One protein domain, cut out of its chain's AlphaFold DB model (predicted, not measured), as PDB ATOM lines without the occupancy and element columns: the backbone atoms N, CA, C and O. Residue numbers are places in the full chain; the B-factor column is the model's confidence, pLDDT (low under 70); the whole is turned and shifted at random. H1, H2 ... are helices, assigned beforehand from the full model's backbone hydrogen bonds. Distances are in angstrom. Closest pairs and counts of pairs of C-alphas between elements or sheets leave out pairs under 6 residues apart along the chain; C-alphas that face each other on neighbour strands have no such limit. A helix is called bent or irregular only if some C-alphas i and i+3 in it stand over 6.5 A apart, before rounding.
ATOM      1  N   LYS A 210     -11.745  -8.095  30.634       85.62
ATOM      2  CA  LYS A 210     -11.957  -6.862  31.414       85.62
ATOM      3  C   LYS A 210     -11.787  -5.582  30.597       85.62
ATOM      4  O   LYS A 210     -12.351  -4.551  30.966       85.62
ATOM      5  N   LYS A 211     -10.979  -5.610  29.535       84.94
ATOM      6  CA  LYS A 211     -10.626  -4.433  28.733       84.94
ATOM      7  C   LYS A 211     -11.449  -4.369  27.454       84.94
ATOM      8  O   LYS A 211     -11.990  -3.310  27.135       84.94
ATOM      9  N   THR A 212     -11.541  -5.478  26.732       87.81
ATOM     10  CA  THR A 212     -12.071  -5.518  25.363       87.81
ATOM     11  C   THR A 212     -13.371  -6.302  25.243       87.81
ATOM     12  O   THR A 212     -14.140  -6.029  24.319       87.81
ATOM     13  N   GLY A 213     -13.655  -7.193  26.196       88.38
ATOM     14  CA  GLY A 213     -14.791  -8.107  26.158       88.38
ATOM     15  C   GLY A 213     -16.138  -7.402  26.016       88.38
ATOM     16  O   GLY A 213     -16.362  -6.302  26.537       88.38
ATOM     17  N   LEU A 214     -17.053  -8.032  25.281       85.56
ATOM     18  CA  LEU A 214     -18.416  -7.528  25.081       85.56
ATOM     19  C   LEU A 214     -19.250  -7.596  26.367       85.56
ATOM     20  O   LEU A 214     -20.078  -6.717  26.608       85.56
ATOM     21  N   LEU A 215     -18.989  -8.602  27.197       84.44
ATOM     22  CA  LEU A 215     -19.705  -8.938  28.423       84.44
ATOM     23  C   LEU A 215     -18.815  -8.689  29.649       84.44
ATOM     24  O   LEU A 215     -18.670  -9.543  30.520       84.44
ATOM     25  N   ASN A 216     -18.212  -7.500  29.717       86.06
ATOM     26  CA  ASN A 216     -17.383  -7.082  30.847       86.06
ATOM     27  C   ASN A 216     -18.101  -6.106  31.784       86.06
ATOM     28  O   ASN A 216     -19.092  -5.461  31.422       86.06
ATOM     29  N   GLY A 217     -17.576  -5.966  33.004       85.44
ATOM     30  CA  GLY A 217     -18.293  -5.239  34.043       85.44
ATOM     31  C   GLY A 217     -18.478  -3.748  33.772       85.44
ATOM     32  O   GLY A 217     -19.525  -3.179  34.092       85.44
ATOM     33  N   LYS A 218     -17.523  -3.102  33.090       88.88
ATOM     34  CA  LYS A 218     -17.666  -1.699  32.672       88.88
ATOM     35  C   LYS A 218     -18.825  -1.535  31.690       88.88
ATOM     36  O   LYS A 218     -19.640  -0.625  31.856       88.88
ATOM     37  N   ARG A 219     -18.919  -2.405  30.678       89.06
ATOM     38  CA  ARG A 219     -20.002  -2.362  29.686       89.06
ATOM     39  C   ARG A 219     -21.352  -2.635  30.337       89.06
ATOM     40  O   ARG A 219     -22.253  -1.816  30.181       89.06
ATOM     41  N   PHE A 220     -21.474  -3.695  31.140       85.38
ATOM     42  CA  PHE A 220     -22.726  -4.013  31.834       85.38
ATOM     43  C   PHE A 220     -23.202  -2.874  32.737       85.38
ATOM     44  O   PHE A 220     -24.332  -2.404  32.606       85.38
ATOM     45  N   THR A 221     -22.341  -2.379  33.627       87.75
ATOM     46  CA  THR A 221     -22.708  -1.301  34.562       87.75
ATOM     47  C   THR A 221     -23.069   0.001  33.843       87.75
ATOM     48  O   THR A 221     -23.981   0.713  34.284       87.75
ATOM     49  N   THR A 222     -22.420   0.297  32.713       91.38
ATOM     50  CA  THR A 222     -22.766   1.433  31.846       91.38
ATOM     51  C   THR A 222     -24.138   1.235  31.203       91.38
ATOM     52  O   THR A 222     -24.990   2.118  31.310       91.38
ATOM     53  N   THR A 223     -24.398   0.068  30.607       89.88
ATOM     54  CA  THR A 223     -25.692  -0.270  29.995       89.88
ATOM     55  C   THR A 223     -26.829  -0.186  31.011       89.88
ATOM     56  O   THR A 223     -27.822   0.491  30.753       89.88
ATOM     57  N   ILE A 224     -26.660  -0.760  32.206       88.56
ATOM     58  CA  ILE A 224     -27.652  -0.703  33.296       88.56
ATOM     59  C   ILE A 224     -27.901   0.740  33.740       88.56
ATOM     60  O   ILE A 224     -29.039   1.135  33.985       88.56
ATOM     61  N   SER A 225     -26.846   1.555  33.832       91.19
ATOM     62  CA  SER A 225     -26.984   2.975  34.173       91.19
ATOM     63  C   SER A 225     -27.787   3.733  33.120       91.19
ATOM     64  O   SER A 225     -28.665   4.518  33.472       91.19
ATOM     65  N   ASN A 226     -27.503   3.496  31.842       92.69
ATOM     66  CA  ASN A 226     -28.197   4.150  30.737       92.69
ATOM     67  C   ASN A 226     -29.659   3.703  30.646       92.69
ATOM     68  O   ASN A 226     -30.537   4.549  30.491       92.69
ATOM     69  N   PHE A 227     -29.928   2.406  30.815       88.94
ATOM     70  CA  PHE A 227     -31.283   1.867  30.913       88.94
ATOM     71  C   PHE A 227     -32.051   2.515  32.069       88.94
ATOM     72  O   PHE A 227     -33.117   3.084  31.852       88.94
ATOM     73  N   SER A 228     -31.468   2.533  33.275       88.94
ATOM     74  CA  SER A 228     -32.100   3.141  34.451       88.94
ATOM     75  C   SER A 228     -32.464   4.607  34.215       88.94
ATOM     76  O   SER A 228     -33.583   5.007  34.517       88.94
ATOM     77  N   LYS A 229     -31.559   5.397  33.618       92.31
ATOM     78  CA  LYS A 229     -31.819   6.806  33.285       92.31
ATOM     79  C   LYS A 229     -32.987   6.979  32.313       92.31
ATOM     80  O   LYS A 229     -33.770   7.906  32.481       92.31
ATOM     81  N   ARG A 230     -33.102   6.109  31.305       91.38
ATOM     82  CA  ARG A 230     -34.172   6.175  30.295       91.38
ATOM     83  C   ARG A 230     -35.527   5.742  30.850       91.38
ATOM     84  O   ARG A 230     -36.534   6.340  30.498       91.38
ATOM     85  N   VAL A 231     -35.549   4.723  31.707       86.12
ATOM     86  CA  VAL A 231     -36.790   4.119  32.218       86.12
ATOM     87  C   VAL A 231     -37.332   4.841  33.453       86.12
ATOM     88  O   VAL A 231     -38.546   4.906  33.637       86.12
ATOM     89  N   ARG A 232     -36.462   5.446  34.274       86.56
ATOM     90  CA  ARG A 232     -36.843   6.125  35.523       86.56
ATOM     91  C   ARG A 232     -38.008   7.116  35.373       86.56
ATOM     92  O   ARG A 232     -38.944   6.988  36.156       86.56
ATOM     93  N   PRO A 233     -38.050   8.013  34.366       88.31
ATOM     94  CA  PRO A 233     -39.176   8.933  34.213       88.31
ATOM     95  C   PRO A 233     -40.528   8.230  34.032       88.31
ATOM     96  O   PRO A 233     -41.554   8.773  34.424       88.31
ATOM     97  N   PHE A 234     -40.556   7.028  33.449       84.56
ATOM     98  CA  PHE A 234     -41.785   6.250  33.267       84.56
ATOM     99  C   PHE A 234     -42.198   5.523  34.547       84.56
ATOM    100  O   PHE A 234     -43.387   5.431  34.835       84.56
ATOM    101  N   VAL A 235     -41.227   5.063  35.340       81.94
ATOM    102  CA  VAL A 235     -41.469   4.504  36.678       81.94
ATOM    103  C   VAL A 235     -41.999   5.584  37.626       81.94
ATOM    104  O   VAL A 235     -42.892   5.319  38.418       81.94
ATOM    105  N   GLU A 236     -41.495   6.813  37.522       81.69
ATOM    106  CA  GLU A 236     -41.931   7.947  38.347       81.69
ATOM    107  C   GLU A 236     -43.288   8.523  37.915       81.69
ATOM    108  O   GLU A 236     -44.064   8.946  38.768       81.69
ATOM    109  N   LYS A 237     -43.587   8.535  36.606       78.38
ATOM    110  CA  LYS A 237     -44.867   9.024  36.056       78.38
ATOM    111  C   LYS A 237     -45.990   7.993  36.086       78.38
ATOM    112  O   LYS A 237     -47.159   8.374  36.130       78.38
ATOM    113  N   GLY A 238     -45.666   6.703  35.996       69.75
ATOM    114  CA  GLY A 238     -46.646   5.647  36.215       69.75
ATOM    115  C   GLY A 238     -47.219   5.787  37.624       69.75
ATOM    116  O   GLY A 238     -46.528   6.259  38.520       69.75
ATOM    117  N   LYS A 239     -48.458   5.347  37.867       60.84
ATOM    118  CA  LYS A 239     -49.052   5.288  39.225       60.84
ATOM    119  C   LYS A 239     -48.344   4.276  40.155       60.84
ATOM    120  O   LYS A 239     -48.964   3.707  41.046       60.84
ATOM    121  N   ALA A 240     -47.072   3.999  39.899       63.91
ATOM    122  CA  ALA A 240     -46.182   3.220  40.722       63.91
ATOM    123  C   ALA A 240     -46.071   3.885  42.098       63.91
ATOM    124  O   ALA A 240     -45.812   5.082  42.222       63.91
ATOM    125  N   ASP A 241     -46.299   3.100  43.141       68.44
ATOM    126  CA  ASP A 241     -46.179   3.557  44.514       68.44
ATOM    127  C   ASP A 241     -44.701   3.693  44.944       68.44
ATOM    128  O   ASP A 241     -43.760   3.282  44.255       68.44
ATOM    129  N   LYS A 242     -44.479   4.245  46.144       68.88
ATOM    130  CA  LYS A 242     -43.138   4.352  46.751       68.88
ATOM    131  C   LYS A 242     -42.431   2.992  46.870       68.88
ATOM    132  O   LYS A 242     -41.199   2.948  46.896       68.88
ATOM    133  N   ILE A 243     -43.186   1.894  46.957       67.94
ATOM    134  CA  ILE A 243     -42.645   0.530  47.020       67.94
ATOM    135  C   ILE A 243     -42.000   0.180  45.676       67.94
ATOM    136  O   ILE A 243     -40.853  -0.258  45.649       67.94
ATOM    137  N   THR A 244     -42.676   0.466  44.568       74.88
ATOM    138  CA  THR A 244     -42.194   0.219  43.203       74.88
ATOM    139  C   THR A 244     -40.902   0.984  42.905       74.88
ATOM    140  O   THR A 244     -39.962   0.417  42.347       74.88
ATOM    141  N   HIS A 245     -40.794   2.245  43.339       76.94
ATOM    142  CA  HIS A 245     -39.562   3.039  43.179       76.94
ATOM    143  C   HIS A 245     -38.393   2.437  43.963       76.94
ATOM    144  O   HIS A 245     -37.297   2.262  43.428       76.94
ATOM    145  N   LYS A 246     -38.642   2.050  45.221       77.00
ATOM    146  CA  LYS A 246     -37.637   1.415  46.079       77.00
ATOM    147  C   LYS A 246     -37.175   0.067  45.517       77.00
ATOM    148  O   LYS A 246     -35.985  -0.235  45.582       77.00
ATOM    149  N   VAL A 247     -38.095  -0.726  44.963       78.81
ATOM    150  CA  VAL A 247     -37.785  -2.004  44.302       78.81
ATOM    151  C   VAL A 247     -36.928  -1.770  43.059       78.81
ATOM    152  O   VAL A 247     -35.905  -2.435  42.905       78.81
ATOM    153  N   PHE A 248     -37.277  -0.791  42.220       82.38
ATOM    154  CA  PHE A 248     -36.490  -0.448  41.035       82.38
ATOM    155  C   PHE A 248     -35.058  -0.027  41.393       82.38
ATOM    156  O   PHE A 248     -34.099  -0.572  40.848       82.38
ATOM    157  N   ASP A 249     -34.882   0.886  42.350       84.94
ATOM    158  CA  ASP A 249     -33.551   1.344  42.765       84.94
ATOM    159  C   ASP A 249     -32.714   0.226  43.397       84.94
ATOM    160  O   ASP A 249     -31.514   0.105  43.120       84.94
ATOM    161  N   ALA A 250     -33.345  -0.617  44.221       83.88
ATOM    162  CA  ALA A 250     -32.700  -1.789  44.798       83.88
ATOM    163  C   ALA A 250     -32.233  -2.759  43.704       83.88
ATOM    164  O   ALA A 250     -31.091  -3.226  43.760       83.88
ATOM    165  N   GLU A 251     -33.060  -3.000  42.686       82.81
ATOM    166  CA  GLU A 251     -32.720  -3.883  41.574       82.81
ATOM    167  C   GLU A 251     -31.595  -3.299  40.711       82.81
ATOM    168  O   GLU A 251     -30.604  -3.981  40.465       82.81
ATOM    169  N   ILE A 252     -31.640  -2.012  40.347       86.00
ATOM    170  CA  ILE A 252     -30.546  -1.353  39.610       86.00
ATOM    171  C   ILE A 252     -29.223  -1.430  40.385       86.00
ATOM    172  O   ILE A 252     -28.175  -1.731  39.803       86.00
ATOM    173  N   LYS A 253     -29.247  -1.182  41.701       87.44
ATOM    174  CA  LYS A 253     -28.059  -1.300  42.559       87.44
ATOM    175  C   LYS A 253     -27.544  -2.740  42.607       87.44
ATOM    176  O   LYS A 253     -26.334  -2.953  42.519       87.44
ATOM    177  N   ARG A 254     -28.444  -3.718  42.728       82.38
ATOM    178  CA  ARG A 254     -28.107  -5.146  42.736       82.38
ATOM    179  C   ARG A 254     -27.466  -5.565  41.416       82.38
ATOM    180  O   ARG A 254     -26.366  -6.113  41.450       82.38
ATOM    181  N   LEU A 255     -28.096  -5.257  40.281       79.69
ATOM    182  CA  LEU A 255     -27.585  -5.572  38.943       79.69
ATOM    183  C   LEU A 255     -26.175  -4.992  38.764       79.69
ATOM    184  O   LEU A 255     -25.252  -5.717  38.411       79.69
ATOM    185  N   LYS A 256     -25.951  -3.717  39.108       84.81
ATOM    186  CA  LYS A 256     -24.610  -3.110  39.026       84.81
ATOM    187  C   LYS A 256     -23.563  -3.824  39.877       84.81
ATOM    188  O   LYS A 256     -22.424  -3.934  39.445       84.81
ATOM    189  N   LYS A 257     -23.929  -4.281  41.078       83.44
ATOM    190  CA  LYS A 257     -23.014  -5.014  41.961       83.44
ATOM    191  C   LYS A 257     -22.657  -6.382  41.379       83.44
ATOM    192  O   LYS A 257     -21.481  -6.720  41.338       83.44
ATOM    193  N   VAL A 258     -23.659  -7.145  40.941       73.81
ATOM    194  CA  VAL A 258     -23.464  -8.482  40.354       73.81
ATOM    195  C   VAL A 258     -22.617  -8.384  39.088       73.81
ATOM    196  O   VAL A 258     -21.632  -9.098  38.946       73.81
ATOM    197  N   TYR A 259     -22.932  -7.434  38.207       76.25
ATOM    198  CA  TYR A 259     -22.253  -7.294  36.920       76.25
ATOM    199  C   TYR A 259     -21.061  -6.351  36.936       76.25
ATOM    200  O   TYR A 259     -20.580  -5.983  35.875       76.25
ATOM    201  N   ALA A 260     -20.560  -5.944  38.100       81.00
ATOM    202  CA  ALA A 260     -19.276  -5.252  38.156       81.00
ATOM    203  C   ALA A 260     -18.115  -6.198  37.811       81.00
ATOM    204  O   ALA A 260     -17.079  -5.733  37.340       81.00
ATOM    205  N   HIS A 261     -18.307  -7.506  38.032       76.88
ATOM    206  CA  HIS A 261     -17.270  -8.528  37.910       76.88
ATOM    207  C   HIS A 261     -17.785  -9.834  37.273       76.88
ATOM    208  O   HIS A 261     -17.721 -10.881  37.920       76.88
ATOM    209  N   PRO A 262     -18.326  -9.811  36.040       70.81
ATOM    210  CA  PRO A 262     -18.794 -11.029  35.373       70.81
ATOM    211  C   PRO A 262     -17.690 -12.089  35.232       70.81
ATOM    212  O   PRO A 262     -17.977 -13.279  35.279       70.81
ATOM    213  N   GLU A 263     -16.423 -11.678  35.159       70.25
ATOM    214  CA  GLU A 263     -15.280 -12.588  35.144       70.25
ATOM    215  C   GLU A 263     -15.151 -13.411  36.426       70.25
ATOM    216  O   GLU A 263     -14.774 -14.571  36.368       70.25
ATOM    217  N   LYS A 264     -15.504 -12.846  37.589       69.06
ATOM    218  CA  LYS A 264     -15.408 -13.571  38.862       69.06
ATOM    219  C   LYS A 264     -16.477 -14.645  38.954       69.06
ATOM    220  O   LYS A 264     -16.263 -15.662  39.594       69.06
ATOM    221  N   LEU A 265     -17.614 -14.421  38.297       64.31
ATOM    222  CA  LEU A 265     -18.678 -15.415  38.184       64.31
ATOM    223  C   LEU A 265     -18.192 -16.613  37.366       64.31
ATOM    224  O   LEU A 265     -18.462 -17.753  37.734       64.31
ATOM    225  N   TRP A 266     -17.429 -16.343  36.303       64.56
ATOM    226  CA  TRP A 266     -16.756 -17.372  35.522       64.56
ATOM    227  C   TRP A 266     -15.628 -18.060  36.307       64.56
ATOM    228  O   TRP A 266     -15.610 -19.280  36.372       64.56
ATOM    229  N   GLU A 267     -14.740 -17.314  36.968       63.78
ATOM    230  CA  GLU A 267     -13.628 -17.867  37.762       63.78
ATOM    231  C   GLU A 267     -14.128 -18.731  38.934       63.78
ATOM    232  O   GLU A 267     -13.621 -19.827  39.165       63.78
ATOM    233  N   GLU A 268     -15.147 -18.280  39.676       59.56
ATOM    234  CA  GLU A 268     -15.779 -19.077  40.736       59.56
ATOM    235  C   GLU A 268     -16.440 -20.336  40.169       59.56
ATOM    236  O   GLU A 268     -16.437 -21.381  40.822       59.56
ATOM    237  N   PHE A 269     -16.992 -20.251  38.958       56.12
ATOM    238  CA  PHE A 269     -17.560 -21.394  38.262       56.12
ATOM    239  C   PHE A 269     -16.475 -22.402  37.845       56.12
ATOM    240  O   PHE A 269     -16.563 -23.581  38.195       56.12
ATOM    241  N   GLU A 270     -15.423 -21.929  37.182       54.47
ATOM    242  CA  GLU A 270     -14.274 -22.712  36.730       54.47
ATOM    243  C   GLU A 270     -13.586 -23.398  37.922       54.47
ATOM    244  O   GLU A 270     -13.464 -24.620  37.979       54.47
ATOM    245  N   VAL A 271     -13.235 -22.649  38.969       48.75
ATOM    246  CA  VAL A 271     -12.512 -23.193  40.130       48.75
ATOM    247  C   VAL A 271     -13.345 -24.206  40.915       48.75
ATOM    248  O   VAL A 271     -12.814 -25.227  41.357       48.75
ATOM    249  N   LYS A 272     -14.636 -23.932  41.128       48.94
ATOM    250  CA  LYS A 272     -15.473 -24.743  42.024       48.94
ATOM    251  C   LYS A 272     -16.043 -25.989  41.351       48.94
ATOM    252  O   LYS A 272     -16.319 -26.961  42.051       48.94
ATOM    253  N   TRP A 273     -16.216 -25.971  40.032       48.50
ATOM    254  CA  TRP A 273     -16.974 -27.011  39.332       48.50
ATOM    255  C   TRP A 273     -16.232 -27.652  38.153       48.50
ATOM    256  O   TRP A 273     -16.645 -28.724  37.718       48.50
ATOM    257  N   TRP A 274     -15.130 -27.062  37.670       50.91
ATOM    258  CA  TRP A 274     -14.293 -27.631  36.599       50.91
ATOM    259  C   TRP A 274     -13.114 -28.461  37.138       50.91
ATOM    260  O   TRP A 274     -12.656 -29.406  36.496       50.91
ATOM    261  N   GLY A 275     -12.636 -28.138  38.347       43.25
ATOM    262  CA  GLY A 275     -11.394 -28.681  38.898       43.25
ATOM    263  C   GLY A 275     -10.170 -28.078  38.200       43.25
ATOM    264  O   GLY A 275     -10.166 -27.860  36.993       43.25
ATOM    265  N   LYS A 276      -9.096 -27.811  38.951       40.34
ATOM    266  CA  LYS A 276      -7.896 -27.088  38.471       40.34
ATOM    267  C   LYS A 276      -7.215 -27.658  37.205       40.34
ATOM    268  O   LYS A 276      -6.365 -26.973  36.653       40.34
ATOM    269  N   ASN A 277      -7.573 -28.868  36.756       45.59
ATOM    270  CA  ASN A 277      -6.889 -29.627  35.699       45.59
ATOM    271  C   ASN A 277      -7.835 -30.257  34.647       45.59
ATOM    272  O   ASN A 277      -7.436 -31.221  34.000       45.59
ATOM    273  N   GLY A 278      -9.093 -29.815  34.512       46.59
ATOM    274  CA  GLY A 278     -10.103 -30.556  33.739       46.59
ATOM    275  C   GLY A 278      -9.756 -30.737  32.253       46.59
ATOM    276  O   GLY A 278      -9.915 -29.811  31.459       46.59
ATOM    277  N   THR A 279      -9.310 -31.938  31.882       45.66
ATOM    278  CA  THR A 279      -9.212 -32.411  30.497       45.66
ATOM    279  C   THR A 279     -10.609 -32.616  29.919       45.66
ATOM    280  O   THR A 279     -11.483 -33.146  30.609       45.66
ATOM    281  N   ALA A 280     -10.817 -32.231  28.656       44.84
ATOM    282  CA  ALA A 280     -12.062 -32.513  27.946       44.84
ATOM    283  C   ALA A 280     -12.364 -34.029  27.985       44.84
ATOM    284  O   ALA A 280     -11.435 -34.832  27.848       44.84
TER     285      ALA A 280
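What this domain is: This is residues 210 to 280 of the 287 residues of an uncharacterized protein of Sphaeroforma arctica JP610 (UniProt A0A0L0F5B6). The model is a long helical hairpin, H1 and H2 side by side and running opposite ways, with a third helix, H3, leading away at an angle from the hairpin's open end like an arm. H3 touches neither of the other two helices, and much of it sticks out, residues 264 to 269 and residues 271 to 274, as do residues 275 to 277 after it; at the hairpin's closed end the turn, residues 237 to 243, also stands free. The printed part has 71 residues with three named helices, in the order H1, H2, H3 along the chain, and no named strand; the class is all helix. The whole is only just extended, close to loose, with a radius of gyration of the C-alphas of 17.0 A, and the C-alphas span 55 by 26 by 17 A along their three main axes.

How they stand to each other: After residues 210 to 216, which belong to no named helix, H1 runs from residue 217 to residue 237. It has a kink of 36 degrees near residue 230 and is only just irregular, with C-alphas 230 and 233 standing 6.9 A apart; its line is a rough one. H2, residues 242 to 258, follows after a tight link of 4 residues. H1 and H2 touch, with 11 pairs of C-alphas within 8 A. Their closest C-alphas are those of Thr 221 and Lys 256, 5.2 A apart. Their lines stand at a shallow tilt of 7 degrees, they run opposite ways, and their centres are 10.7 A apart; the two form a helical hairpin. H3, residues 262 to 274, comes after another tight link, of 3 residues, and H2 and H3 meet only through their link. H1 and H3 are close but not clearly touching, with 1 pair of C-alphas within 8 A, that of Gly 217 and Pro 262, 6.0 A apart. The lines of H1 and H3 stand at a steep tilt of 59 degrees, the two run opposite ways, and their centres are 27.2 A apart. In H2 and H3 every pair of O i and N i+4 is within hydrogen-bond range; in H1 15 of 17 such pairs are.

Where its parts are: H1 begins at Gly 217, whose C-alpha is at (-18.293, -5.239, 34.043), and ends at Lys 237, whose C-alpha is at (-44.867, 9.024, 36.056). It has 21 residues, the most of the three helices, and measures 30.2 A from first to last C-alpha. H2 has 17 residues, from Lys 242 to Val 258, and measures 24.3 A from first to last C-alpha. H3 has 13 residues, from Pro 262 to Trp 274, and measures 17.2 A; the C-alpha of Trp 274 is at (-14.293, -27.631, 36.599).

The domain as a whole: The two C-alphas farthest apart are those of Lys 239, between H1 and H2, and Thr 279, after H3, at 55.5 A. The first and last printed C-alphas, those of Lys 210 and Ala 280, are 25.9 A apart. Without the stretches that stand free, the body has 51 residues, spans 52 by 20 by 15 A and has a radius of gyration of 14.2 A. The printed part has no cut, and both links between the helices are tight. The mean pLDDT of the printed part is 75.1; H1 has a mean of 88, H2 of 80 and H3 of 59. The model's confidence is low, under 70, in 23 residues, namely residues 238 to 243 and residues 264 to 280.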